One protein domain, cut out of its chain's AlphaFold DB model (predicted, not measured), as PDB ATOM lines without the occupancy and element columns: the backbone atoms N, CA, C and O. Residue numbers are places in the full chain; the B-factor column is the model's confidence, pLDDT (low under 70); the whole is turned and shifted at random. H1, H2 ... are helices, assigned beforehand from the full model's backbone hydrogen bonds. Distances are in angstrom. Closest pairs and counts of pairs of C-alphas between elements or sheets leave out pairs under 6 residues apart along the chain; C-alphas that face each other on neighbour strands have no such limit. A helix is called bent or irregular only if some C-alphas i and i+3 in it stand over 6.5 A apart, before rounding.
ATOM      1  N   ALA A  57      35.352 107.751 181.968       68.62
ATOM      2  CA  ALA A  57      36.491 107.017 182.505       68.62
ATOM      3  C   ALA A  57      37.797 107.470 181.844       68.62
ATOM      4  O   ALA A  57      38.749 107.801 182.556       68.62
ATOM      5  N   HIS A  58      37.813 107.563 180.512       70.56
ATOM      6  CA  HIS A  58      38.969 108.049 179.759       70.56
ATOM      7  C   HIS A  58      39.251 109.530 180.015       70.56
ATOM      8  O   HIS A  58      40.403 109.912 180.233       70.56
ATOM      9  N   LEU A  59      38.204 110.356 180.093       73.00
ATOM     10  CA  LEU A  59      38.328 111.771 180.430       73.00
ATOM     11  C   LEU A  59      39.016 111.949 181.789       73.00
ATOM     12  O   LEU A  59      39.961 112.721 181.936       73.00
ATOM     13  N   LYS A  60      38.582 111.179 182.790       71.44
ATOM     14  CA  LYS A  60      39.113 111.250 184.152       71.44
ATOM     15  C   LYS A  60      40.533 110.708 184.273       71.44
ATOM     16  O   LYS A  60      41.294 111.234 185.079       71.44
ATOM     17  N   GLU A  61      40.886 109.660 183.537       72.44
ATOM     18  CA  GLU A  61      42.253 109.129 183.493       72.44
ATOM     19  C   GLU A  61      43.227 110.170 182.936       72.44
ATOM     20  O   GLU A  61      44.201 110.508 183.604       72.44
ATOM     21  N   HIS A  62      42.891 110.790 181.805       70.81
ATOM     22  CA  HIS A  62      43.727 111.827 181.208       70.81
ATOM     23  C   HIS A  62      43.801 113.100 182.067       70.81
ATOM     24  O   HIS A  62      44.868 113.687 182.242       70.81
ATOM     25  N   LEU A  63      42.679 113.515 182.675       72.00
ATOM     26  CA  LEU A  63      42.663 114.656 183.594       72.00
ATOM     27  C   LEU A  63      43.476 114.375 184.863       72.00
ATOM     28  O   LEU A  63      44.113 115.291 185.359       72.00
ATOM     29  N   LYS A  64      43.506 113.146 185.393       68.75
ATOM     30  CA  LYS A  64      44.308 112.792 186.585       68.75
ATOM     31  C   LYS A  64      45.803 112.988 186.392       68.75
ATOM     32  O   LYS A  64      46.495 113.289 187.361       68.75
ATOM     33  N   GLU A  65      46.294 112.780 185.178       66.50
ATOM     34  CA  GLU A  65      47.709 112.955 184.855       66.50
ATOM     35  C   GLU A  65      48.103 114.436 184.785       66.50
ATOM     36  O   GLU A  65      49.263 114.774 185.017       66.50
ATOM     37  N   GLN A  66      47.140 115.321 184.505       66.19
ATOM     38  CA  GLN A  66      47.401 116.741 184.249       66.19
ATOM     39  C   GLN A  66      46.879 117.687 185.346       66.19
ATOM     40  O   GLN A  66      47.452 118.756 185.554       66.19
ATOM     41  N   ILE A  67      45.827 117.307 186.076       68.31
ATOM     42  CA  ILE A  67      45.201 118.083 187.153       68.31
ATOM     43  C   ILE A  67      44.808 117.200 188.347       68.31
ATOM     44  O   ILE A  67      44.539 116.004 188.234       68.31
ATOM     45  N   ASP A  68      44.712 117.813 189.527       69.19
ATOM     46  CA  ASP A  68      44.216 117.134 190.724       69.19
ATOM     47  C   ASP A  68      42.689 116.934 190.650       69.19
ATOM     48  O   ASP A  68      41.898 117.806 191.018       69.19
ATOM     49  N   THR A  69      42.269 115.761 190.173       64.06
ATOM     50  CA  THR A  69      40.853 115.348 190.087       64.06
ATOM     51  C   THR A  69      40.272 114.833 191.413       64.06
ATOM     52  O   THR A  69      39.192 114.239 191.424       64.06
ATOM     53  N   SER A  70      40.959 115.021 192.550       63.94
ATOM     54  CA  SER A  70      40.454 114.601 193.869       63.94
ATOM     55  C   SER A  70      39.185 115.343 194.300       63.94
ATOM     56  O   SER A  70      38.446 114.868 195.166       63.94
ATOM     57  N   LYS A  71      38.901 116.493 193.681       71.25
ATOM     58  CA  LYS A  71      37.677 117.264 193.902       71.25
ATOM     59  C   LYS A  71      36.523 116.696 193.066       71.25
ATOM     60  O   LYS A  71      36.726 116.368 191.898       71.25
ATOM     61  N   PRO A  72      35.303 116.601 193.624       70.62
ATOM     62  CA  PRO A  72      34.136 116.221 192.841       70.62
ATOM     63  C   PRO A  72      33.862 117.295 191.780       70.62
ATOM     64  O   PRO A  72      33.586 118.439 192.130       70.62
ATOM     65  N   MET A  73      33.946 116.914 190.504       75.00
ATOM     66  CA  MET A  73      33.612 117.751 189.346       75.00
ATOM     67  C   MET A  73      32.435 117.131 188.599       75.00
ATOM     68  O   MET A  73      32.272 115.907 188.584       75.00
ATOM     69  N   THR A  74      31.599 117.968 187.989       82.00
ATOM     70  CA  THR A  74      30.514 117.479 187.123       82.00
ATOM     71  C   THR A  74      31.065 116.981 185.783       82.00
ATOM     72  O   THR A  74      32.168 117.352 185.389       82.00
ATOM     73  N   GLN A  75      30.299 116.169 185.046       78.19
ATOM     74  CA  GLN A  75      30.706 115.711 183.708       78.19
ATOM     75  C   GLN A  75      31.007 116.893 182.772       78.19
ATOM     76  O   GLN A  75      32.072 116.933 182.167       78.19
ATOM     77  N   GLN A  76      30.130 117.902 182.740       79.25
ATOM     78  CA  GLN A  76      30.334 119.125 181.951       79.25
ATOM     79  C   GLN A  76      31.601 119.889 182.349       79.25
ATOM     80  O   GLN A  76      32.279 120.463 181.504       79.25
ATOM     81  N   GLU A  77      31.937 119.901 183.636       80.50
ATOM     82  CA  GLU A  77      33.147 120.554 184.131       80.50
ATOM     83  C   GLU A  77      34.412 119.785 183.737       80.50
ATOM     84  O   GLU A  77      35.418 120.403 183.392       80.50
ATOM     85  N   MET A  78      34.357 118.449 183.704       81.12
ATOM     86  CA  MET A  78      35.452 117.636 183.175       81.12
ATOM     87  C   MET A  78      35.634 117.838 181.670       81.12
ATOM     88  O   MET A  78      36.769 117.954 181.217       81.12
ATOM     89  N   GLU A  79      34.546 117.931 180.903       79.31
ATOM     90  CA  GLU A  79      34.599 118.226 179.465       79.31
ATOM     91  C   GLU A  79      35.197 119.615 179.221       79.31
ATOM     92  O   GLU A  79      36.114 119.772 178.415       79.31
ATOM     93  N   PHE A  80      34.755 120.617 179.984       83.12
ATOM     94  CA  PHE A  80      35.320 121.961 179.927       83.12
ATOM     95  C   PHE A  80      36.818 121.966 180.249       83.12
ATOM     96  O   PHE A  80      37.602 122.571 179.521       83.12
ATOM     97  N   HIS A  81      37.245 121.279 181.311       83.00
ATOM     98  CA  HIS A  81      38.664 121.163 181.643       83.00
ATOM     99  C   HIS A  81      39.460 120.426 180.574       83.00
ATOM    100  O   HIS A  81      40.553 120.871 180.239       83.00
ATOM    101  N   TYR A  82      38.913 119.358 180.003       79.94
ATOM    102  CA  TYR A  82      39.549 118.614 178.924       79.94
ATOM    103  C   TYR A  82      39.822 119.485 177.703       79.94
ATOM    104  O   TYR A  82      40.937 119.510 177.186       79.94
ATOM    105  N   PHE A  83      38.826 120.251 177.271       81.44
ATOM    106  CA  PHE A  83      38.983 121.167 176.153       81.44
ATOM    107  C   PHE A  83      39.891 122.343 176.494       81.44
ATOM    108  O   PHE A  83      40.741 122.714 175.692       81.44
ATOM    109  N   ARG A  84      39.790 122.882 177.712       83.62
ATOM    110  CA  ARG A  84      40.661 123.966 178.166       83.62
ATOM    111  C   ARG A  84      42.128 123.551 178.255       83.62
ATOM    112  O   ARG A  84      43.003 124.383 178.065       83.62
ATOM    113  N   LEU A  85      42.402 122.282 178.531       83.06
ATOM    114  CA  LEU A  85      43.753 121.725 178.553       83.06
ATOM    115  C   LEU A  85      44.413 121.719 177.168       83.06
ATOM    116  O   LEU A  85      45.633 121.809 177.069       83.06
ATOM    117  N   HIS A  86      43.601 121.626 176.114       82.81
ATOM    118  CA  HIS A  86      44.040 121.593 174.719       82.81
ATOM    119  C   HIS A  86      44.005 122.971 174.032       82.81
ATOM    120  O   HIS A  86      44.466 123.080 172.900       82.81
ATOM    121  N   ASP A  87      43.501 124.004 174.715       82.38
ATOM    122  CA  ASP A  87      43.521 125.411 174.290       82.38
ATOM    123  C   ASP A  87      44.932 125.987 174.518       82.38
ATOM    124  O   ASP A  87      45.270 126.499 175.592       82.38
ATOM    125  N   ALA A  88      45.797 125.827 173.517       81.56
ATOM    126  CA  ALA A  88      47.224 126.117 173.611       81.56
ATOM    127  C   ALA A  88      47.505 127.624 173.681       81.56
ATOM    128  O   ALA A  88      48.480 128.049 174.311       81.56
ATOM    129  N   ASP A  89      46.660 128.439 173.048       83.81
ATOM    130  CA  ASP A  89      46.780 129.898 173.035       83.81
ATOM    131  C   ASP A  89      45.877 130.604 174.071       83.81
ATOM    132  O   ASP A  89      45.953 131.827 174.234       83.81
ATOM    133  N   ASN A  90      45.119 129.831 174.859       84.56
ATOM    134  CA  ASN A  90      44.240 130.264 175.946       84.56
ATOM    135  C   ASN A  90      43.094 131.190 175.516       84.56
ATOM    136  O   ASN A  90      42.549 131.926 176.354       84.56
ATOM    137  N   ASN A  91      42.699 131.166 174.246       85.88
ATOM    138  CA  ASN A  91      41.756 132.120 173.675       85.88
ATOM    139  C   ASN A  91      40.273 131.734 173.866       85.88
ATOM    140  O   ASN A  91      39.400 132.446 173.356       85.88
ATOM    141  N   THR A  92      39.971 130.657 174.608       84.94
ATOM    142  CA  THR A  92      38.612 130.099 174.804       84.94
ATOM    143  C   THR A  92      37.958 129.618 173.505       84.94
ATOM    144  O   THR A  92      36.739 129.657 173.328       84.94
ATOM    145  N   LYS A  93      38.772 129.186 172.550       83.38
ATOM    146  CA  LYS A  93      38.365 128.560 171.297       83.38
ATOM    147  C   LYS A  93      39.321 127.406 171.047       83.38
ATOM    148  O   LYS A  93      40.440 127.407 171.531       83.38
ATOM    149  N   LEU A  94      38.852 126.444 170.273       80.50
ATOM    150  CA  LEU A  94      39.682 125.376 169.759       80.50
ATOM    151  C   LEU A  94      39.735 125.507 168.244       80.50
ATOM    152  O   LEU A  94      38.706 125.467 167.556       80.50
ATOM    153  N   ASP A  95      40.928 125.697 167.707       82.44
ATOM    154  CA  ASP A  95      41.174 125.549 166.288       82.44
ATOM    155  C   ASP A  95      41.197 124.064 165.879       82.44
ATOM    156  O   ASP A  95      41.181 123.143 166.698       82.44
ATOM    157  N   GLY A  96      41.191 123.807 164.569       80.25
ATOM    158  CA  GLY A  96      41.171 122.438 164.053       80.25
ATOM    159  C   GLY A  96      42.352 121.571 164.518       80.25
ATOM    160  O   GLY A  96      42.197 120.355 164.599       80.25
ATOM    161  N   LEU A  97      43.510 122.157 164.832       79.88
ATOM    162  CA  LEU A  97      44.665 121.432 165.366       79.88
ATOM    163  C   LEU A  97      44.430 121.029 166.816       79.88
ATOM    164  O   LEU A  97      44.676 119.878 167.170       79.88
ATOM    165  N   GLU A  98      43.934 121.956 167.628       82.31
ATOM    166  CA  GLU A  98      43.656 121.739 169.049       82.31
ATOM    167  C   GLU A  98      42.562 120.680 169.235       82.31
ATOM    168  O   GLU A  98      42.689 119.769 170.054       82.31
ATOM    169  N   ILE A  99      41.540 120.706 168.375       81.38
ATOM    170  CA  ILE A  99      40.506 119.669 168.306       81.38
ATOM    171  C   ILE A  99      41.105 118.309 167.934       81.38
ATOM    172  O   ILE A  99      40.785 117.302 168.560       81.38
ATOM    173  N   MET A 100      41.950 118.242 166.902       78.81
ATOM    174  CA  MET A 100      42.562 116.972 166.496       78.81
ATOM    175  C   MET A 100      43.486 116.421 167.579       78.81
ATOM    176  O   MET A 100      43.502 115.209 167.786       78.81
ATOM    177  N   ALA A 101      44.216 117.281 168.292       76.50
ATOM    178  CA  ALA A 101      45.023 116.883 169.440       76.50
ATOM    179  C   ALA A 101      44.146 116.252 170.529       76.50
ATOM    180  O   ALA A 101      44.423 115.127 170.949       76.50
ATOM    181  N   ALA A 102      43.033 116.907 170.875       76.06
ATOM    182  CA  ALA A 102      42.054 116.385 171.819       76.06
ATOM    183  C   ALA A 102      41.460 115.041 171.354       76.06
ATOM    184  O   ALA A 102      41.406 114.091 172.123       76.06
ATOM    185  N   LEU A 103      41.069 114.888 170.087       78.31
ATOM    186  CA  LEU A 103      40.495 113.624 169.596       78.31
ATOM    187  C   LEU A 103      41.512 112.484 169.493       78.31
ATOM    188  O   LEU A 103      41.168 111.312 169.642       78.31
ATOM    189  N   SER A 104      42.774 112.795 169.218       70.50
ATOM    190  CA  SER A 104      43.781 111.760 169.005       70.50
ATOM    191  C   SER A 104      44.145 111.008 170.283       70.50
ATOM    192  O   SER A 104      44.453 109.816 170.213       70.50
ATOM    193  N   HIS A 105      44.080 111.683 171.433       66.88
ATOM    194  CA  HIS A 105      44.227 111.047 172.741       66.88
ATOM    195  C   HIS A 105      43.098 110.054 173.036       66.88
ATOM    196  O   HIS A 105      43.332 109.042 173.679       66.88
ATOM    197  N   MET A 106      41.899 110.291 172.503       64.75
ATOM    198  CA  MET A 106      40.720 109.454 172.757       64.75
ATOM    199  C   MET A 106      40.739 108.156 171.947       64.75
ATOM    200  O   MET A 106      40.221 107.132 172.381       64.75
ATOM    201  N   ASN A 107      41.352 108.185 170.763       63.75
ATOM    202  CA  ASN A 107      41.385 107.042 169.852       63.75
ATOM    203  C   ASN A 107      42.664 106.198 169.985       63.75
ATOM    204  O   ASN A 107      42.928 105.376 169.106       63.75
ATOM    205  N   ASN A 108      43.483 106.430 171.020       64.44
ATOM    206  CA  ASN A 108      44.803 105.810 171.208       64.44
ATOM    207  C   ASN A 108      45.671 105.879 169.938       64.44
ATOM    208  O   ASN A 108      46.511 105.016 169.683       64.44
ATOM    209  N   MET A 109      45.468 106.912 169.109       60.31
ATOM    210  CA  MET A 109      46.087 107.026 167.780       60.31
ATOM    211  C   MET A 109      47.612 107.104 167.865       60.31
ATOM    212  O   MET A 109      48.311 106.784 166.903       60.31
ATOM    213  N   TYR A 110      48.128 107.535 169.016       65.94
ATOM    214  CA  TYR A 110      49.555 107.715 169.262       65.94
ATOM    215  C   TYR A 110      50.123 106.767 170.312       65.94
ATOM    216  O   TYR A 110      51.300 106.903 170.653       65.94
ATOM    217  N   ASP A 111      49.330 105.809 170.797       72.31
ATOM    218  CA  ASP A 111      49.841 104.830 171.745       72.31
ATOM    219  C   ASP A 111      50.925 103.968 171.102       72.31
ATOM    220  O   ASP A 111      50.915 103.637 169.909       72.31
ATOM    221  N   LEU A 112      51.927 103.653 171.912       75.31
ATOM    222  CA  LEU A 112      52.982 102.732 171.535       75.31
ATOM    223  C   LEU A 112      52.448 101.309 171.673       75.31
ATOM    224  O   LEU A 112      51.802 100.957 172.660       75.31
ATOM    225  N   THR A 113      52.739 100.469 170.690       79.56
ATOM    226  CA  THR A 113      52.402  99.048 170.786       79.56
ATOM    227  C   THR A 113      53.249  98.372 171.868       79.56
ATOM    228  O   THR A 113      54.361  98.809 172.170       79.56
ATOM    229  N   ALA A 114      52.761  97.262 172.428       75.44
ATOM    230  CA  ALA A 114      53.505  96.499 173.433       75.44
ATOM    231  C   ALA A 114      54.903  96.070 172.941       75.44
ATOM    232  O   ALA A 114      55.844  95.990 173.726       75.44
ATOM    233  N   GLU A 115      55.071  95.838 171.639       77.19
ATOM    234  CA  GLU A 115      56.363  95.508 171.027       77.19
ATOM    235  C   GLU A 115      57.328  96.706 171.018       77.19
ATOM    236  O   GLU A 115      58.527  96.547 171.234       77.19
ATOM    237  N   GLU A 116      56.805  97.925 170.853       71.19
ATOM    238  CA  GLU A 116      57.596  99.155 170.886       71.19
ATOM    239  C   GLU A 116      58.032  99.545 172.303       71.19
ATOM    240  O   GLU A 116      59.037 100.247 172.431       71.19
ATOM    241  N   THR A 117      57.312  99.109 173.340       78.81
ATOM    242  CA  THR A 117      57.618  99.397 174.755       78.81
ATOM    243  C   THR A 117      58.368  98.264 175.459       78.81
ATOM    244  O   THR A 117      58.994  98.493 176.495       78.81
ATOM    245  N   THR A 118      58.373  97.051 174.892       81.56
ATOM    246  CA  THR A 118      59.035  95.881 175.487       81.56
ATOM    247  C   THR A 118      60.539  96.116 175.652       81.56
ATOM    248  O   THR A 118      61.265  96.354 174.691       81.56
ATOM    249  N   GLY A 119      61.014  96.014 176.896       82.12
ATOM    250  CA  GLY A 119      62.433  96.150 177.240       82.12
ATOM    251  C   GLY A 119      62.951  97.589 177.315       82.12
ATOM    252  O   GLY A 119      64.142  97.772 177.560       82.12
ATOM    253  N   LYS A 120      62.087  98.598 177.140       83.38
ATOM    254  CA  LYS A 120      62.450 100.013 177.266       83.38
ATOM    255  C   LYS A 120      62.147 100.540 178.658       83.38
ATOM    256  O   LYS A 120      61.203 100.108 179.314       83.38
ATOM    257  N   SER A 121      62.964 101.486 179.111       86.94
ATOM    258  CA  SER A 121      62.689 102.202 180.359       86.94
ATOM    259  C   SER A 121      61.471 103.118 180.203       86.94
ATOM    260  O   SER A 121      61.188 103.586 179.102       86.94
ATOM    261  N   GLU A 122      60.787 103.437 181.304       82.06
ATOM    262  CA  GLU A 122      59.651 104.377 181.306       82.06
ATOM    263  C   GLU A 122      60.005 105.723 180.650       82.06
ATOM    264  O   GLU A 122      59.206 106.289 179.909       82.06
ATOM    265  N   GLN A 123      61.236 106.207 180.853       82.62
ATOM    266  CA  GLN A 123      61.727 107.447 180.245       82.62
ATOM    267  C   GLN A 123      61.846 107.345 178.719       82.62
ATOM    268  O   GLN A 123      61.514 108.285 178.001       82.62
ATOM    269  N   GLU A 124      62.297 106.199 178.214       85.12
ATOM    270  CA  GLU A 124      62.443 105.956 176.778       85.12
ATOM    271  C   GLU A 124      61.079 105.766 176.100       85.12
ATOM    272  O   GLU A 124      60.860 106.266 174.996       85.12
ATOM    273  N   VAL A 125      60.139 105.110 176.785       83.12
ATOM    274  CA  VAL A 125      58.735 105.006 176.360       83.12
ATOM    275  C   VAL A 125      58.104 106.398 176.275       83.12
ATOM    276  O   VAL A 125      57.566 106.757 175.227       83.12
ATOM    277  N   ALA A 126      58.259 107.228 177.311       82.31
ATOM    278  CA  ALA A 126      57.753 108.599 177.318       82.31
ATOM    279  C   ALA A 126      58.357 109.453 176.188       82.31
ATOM    280  O   ALA A 126      57.650 110.220 175.528       82.31
ATOM    281  N   GLU A 127      59.655 109.303 175.902       85.31
ATOM    282  CA  GLU A 127      60.296 110.030 174.804       85.31
ATOM    283  C   GLU A 127      59.788 109.584 173.424       85.31
ATOM    284  O   GLU A 127      59.580 110.424 172.543       85.31
ATOM    285  N   LEU A 128      59.566 108.286 173.217       83.19
ATOM    286  CA  LEU A 128      59.002 107.757 171.972       83.19
ATOM    287  C   LEU A 128      57.572 108.241 171.747       83.19
ATOM    288  O   LEU A 128      57.231 108.650 170.635       83.19
ATOM    289  N   GLN A 129      56.767 108.250 172.805       81.12
ATOM    290  CA  GLN A 129      55.386 108.711 172.754       81.12
ATOM    291  C   GLN A 129      55.327 110.208 172.432       81.12
ATOM    292  O   GLN A 129      54.590 110.614 171.533       81.12
ATOM    293  N   ARG A 130      56.213 111.013 173.040       80.38
ATOM    294  CA  ARG A 130      56.390 112.434 172.703       80.38
ATOM    295  C   ARG A 130      56.810 112.646 171.246       80.38
ATOM    296  O   ARG A 130      56.256 113.497 170.561       80.38
ATOM    297  N   LYS A 131      57.769 111.873 170.728       81.06
ATOM    298  CA  LYS A 131      58.196 111.995 169.318       81.06
ATOM    299  C   LYS A 131      57.070 111.653 168.341       81.06
ATOM    300  O   LYS A 131      56.972 112.283 167.288       81.06
ATOM    301  N   ARG A 132      56.224 110.671 168.673       77.12
ATOM    302  CA  ARG A 132      55.060 110.290 167.861       77.12
ATOM    303  C   ARG A 132      53.988 111.382 167.880       77.12
ATOM    304  O   ARG A 132      53.521 111.759 166.805       77.12
ATOM    305  N   SER A 133      53.668 111.948 169.046       70.44
ATOM    306  CA  SER A 133      52.696 113.046 169.153       70.44
ATOM    307  C   SER A 133      53.182 114.333 168.465       70.44
ATOM    308  O   SER A 133      52.430 114.966 167.719       70.44
ATOM    309  N   GLU A 134      54.465 114.679 168.600       70.88
ATOM    310  CA  GLU A 134      55.099 115.798 167.880       70.88
ATOM    311  C   GLU A 134      55.147 115.575 166.359       70.88
ATOM    312  O   GLU A 134      55.059 116.519 165.572       70.88
ATOM    313  N   GLY A 135      55.309 114.329 165.911       67.38
ATOM    314  CA  GLY A 135      55.282 113.977 164.493       67.38
ATOM    315  C   GLY A 135      53.890 114.116 163.877       67.38
ATOM    316  O   GLY A 135      53.760 114.632 162.767       67.38
ATOM    317  N   ALA A 136      52.854 113.693 164.601       62.44
ATOM    318  CA  ALA A 136      51.474 113.735 164.130       62.44
ATOM    319  C   ALA A 136      50.928 115.165 164.022       62.44
ATOM    320  O   ALA A 136      50.317 115.531 163.017       62.44
ATOM    321  N   THR A 137      51.224 116.011 165.007       57.75
ATOM    322  CA  THR A 137      50.802 117.423 165.029       57.75
ATOM    323  C   THR A 137      51.384 118.248 163.876       57.75
ATOM    324  O   THR A 137      50.735 119.178 163.396       57.75
ATOM    325  N   LYS A 138      52.551 117.874 163.331       59.62
ATOM    326  CA  LYS A 138      53.128 118.535 162.143       59.62
ATOM    327  C   LYS A 138      52.285 118.381 160.874       59.62
ATOM    328  O   LYS A 138      52.425 119.200 159.969       59.62
ATOM    329  N   HIS A 139      51.443 117.352 160.777       52.97
ATOM    330  CA  HIS A 139      50.742 117.019 159.535       52.97
ATOM    331  C   HIS A 139      49.532 117.923 159.243       52.97
ATOM    332  O   HIS A 139      49.130 118.054 158.090       52.97
ATOM    333  N   TYR A 140      48.977 118.587 160.258       52.41
ATOM    334  CA  TYR A 140      47.670 119.245 160.148       52.41
ATOM    335  C   TYR A 140      47.730 120.775 160.033       52.41
ATOM    336  O   TYR A 140      46.691 121.432 159.968       52.41
ATOM    337  N   SER A 141      48.928 121.370 159.987       48.22
ATOM    338  CA  SER A 141      49.103 122.826 159.904       48.22
ATOM    339  C   SER A 141      48.642 123.363 158.541       48.22
ATOM    340  O   SER A 141      49.404 123.426 157.578       48.22
ATOM    341  N   GLY A 142      47.360 123.724 158.433       51.44
ATOM    342  CA  GLY A 142      46.814 124.321 157.218       51.44
ATOM    343  C   GLY A 142      45.289 124.338 157.160       51.44
ATOM    344  O   GLY A 142      44.692 123.454 156.563       51.44
ATOM    345  N   LYS A 143      44.685 125.423 157.664       48.78
ATOM    346  CA  LYS A 143      43.254 125.795 157.538       48.78
ATOM    347  C   LYS A 143      42.289 125.009 158.443       48.78
ATOM    348  O   LYS A 143      41.492 124.206 157.970       48.78
ATOM    349  N   GLY A 144      42.317 125.307 159.742       54.25
ATOM    350  CA  GLY A 144      41.290 124.870 160.693       54.25
ATOM    351  C   GLY A 144      40.076 125.808 160.719       54.25
ATOM    352  O   GLY A 144      40.220 127.022 160.581       54.25
ATOM    353  N   SER A 145      38.882 125.242 160.893       56.88
ATOM    354  CA  SER A 145      37.681 125.973 161.313       56.88
ATOM    355  C   SER A 145      37.683 126.057 162.844       56.88
ATOM    356  O   SER A 145      38.043 125.081 163.494       56.88
ATOM    357  N   THR A 146      37.341 127.215 163.407       54.72
ATOM    358  CA  THR A 146      37.413 127.476 164.854       54.72
ATOM    359  C   THR A 146      36.094 127.129 165.537       54.72
ATOM    360  O   THR A 146      35.042 127.637 165.139       54.72
ATOM    361  N   ILE A 147      36.148 126.313 166.588       63.47
ATOM    362  CA  ILE A 147      35.019 126.015 167.475       63.47
ATOM    363  C   ILE A 147      35.197 126.803 168.774       63.47
ATOM    364  O   ILE A 147      36.312 127.038 169.224       63.47
ATOM    365  N   PHE A 148      34.095 127.267 169.350       57.78
ATOM    366  CA  PHE A 148      34.085 127.995 170.616       57.78
ATOM    367  C   PHE A 148      33.780 127.010 171.742       57.78
ATOM    368  O   PHE A 148      32.916 126.148 171.560       57.78
ATOM    369  N   ILE A 149      34.481 127.159 172.863       56.31
ATOM    370  CA  ILE A 149      34.297 126.373 174.092       56.31
ATOM    371  C   ILE A 149      33.550 127.171 175.154       56.31
ATOM    372  O   ILE A 149      33.651 128.421 175.141       56.31
TER     373      ILE A 149
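What this domain is: This is residues 57 to 149 of the 149 residues of the protein "Multiple coagulation factor deficiency protein 2-like" of Mizuhopecten yessoensis (UniProt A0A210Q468). Picture a flat, open chain of helices in which H1, H2 and H3 make a loose group at one end, while the long H5 meets the first part of H3 in a V and runs away from it as an arm, with the tiny H4 near the far part of that arm. After H5 the last residues fold back toward the stretch just before H3, where residues 147 to 148 pair with residues 93 to 94. The printed part has 93 residues with five named helices, in the order H1, H2, H3, H4, H5, and no named strand; its class is all helix. It is only just loose, close to compact, with a radius of gyration of the C-alphas of 14.9 A, and it spans 42 by 38 by 19 A.

How they stand to each other: Start with H1, residues 57 to 66, and go on to H2, residues 75 to 86: they touch, through residues 78 to 82 alone of H2. Their closest C-alphas are those of Leu 63 and Tyr 82, 6.9 A apart, and they run the same way at a steep tilt of 48 degrees. Look next at H3, residues 96 to 106, which H2 touches with residues 82 to 86 alone; the closest C-alphas, of His 86 and Glu 98, are 5.7 A apart, and the two run opposite ways at a steep tilt of 59 degrees. H1 and H3 are close but not clearly touching, with the C-alphas of His 58 and Met 106 closest at 7.4 A. H4, residues 114 to 117, touches no helix and is apart from H3; it is near H5, residues 122 to 140, where the C-alphas of Thr 117 and Val 125 are closest at 5.9 A. H5 and H3 only just touch, with 3 pairs of C-alphas within 8 A, and H5 does so with residues 137 to 140 alone. Their closest C-alphas, of Leu 97 and Tyr 140, are 6.4 A apart, and they run opposite ways at 38 degrees, only just a steep tilt. The helix packing is mostly crossed: of the 3 touching pairs, 0 are at a shallow tilt. H5 is apart from H1 and H2. The O i to N i+4 pairs within hydrogen-bond range are 5 of 6 in H1, 7 of 8 in H2, 6 of 7 in H3 and 12 of 15 in H5; H4 is too short for such a pair.

Where its parts are: Find C-alpha 57 at (36.491, 107.017, 182.505); from there H1 runs 14.7 A to C-alpha 66. H2 covers 17.1 A from C-alpha 75 to C-alpha 86, and H3 15.6 A from C-alpha 96, at (41.171, 122.438, 164.053), to C-alpha 106. H4 has four residues. H5, the longest helix, runs 28.5 A from C-alpha 122 to C-alpha 140 at (47.670, 119.245, 160.148); it is neither bent nor irregular, but only just: C-alphas 137 and 140 are 6.1 A apart.

The domain as a whole: The two C-alphas farthest apart are those of Gly 119 and Phe 148, at 43.1 A. The printed part has no cut and ends at the chain's last residue, Ile 149. The link from H4 to H5 is tight, the other three are short, and none is long. The mean pLDDT of the printed part is 73.5; look for values under 70 at residue 57 and at residues 64 to 70, 105 to 110 and 135 to 149.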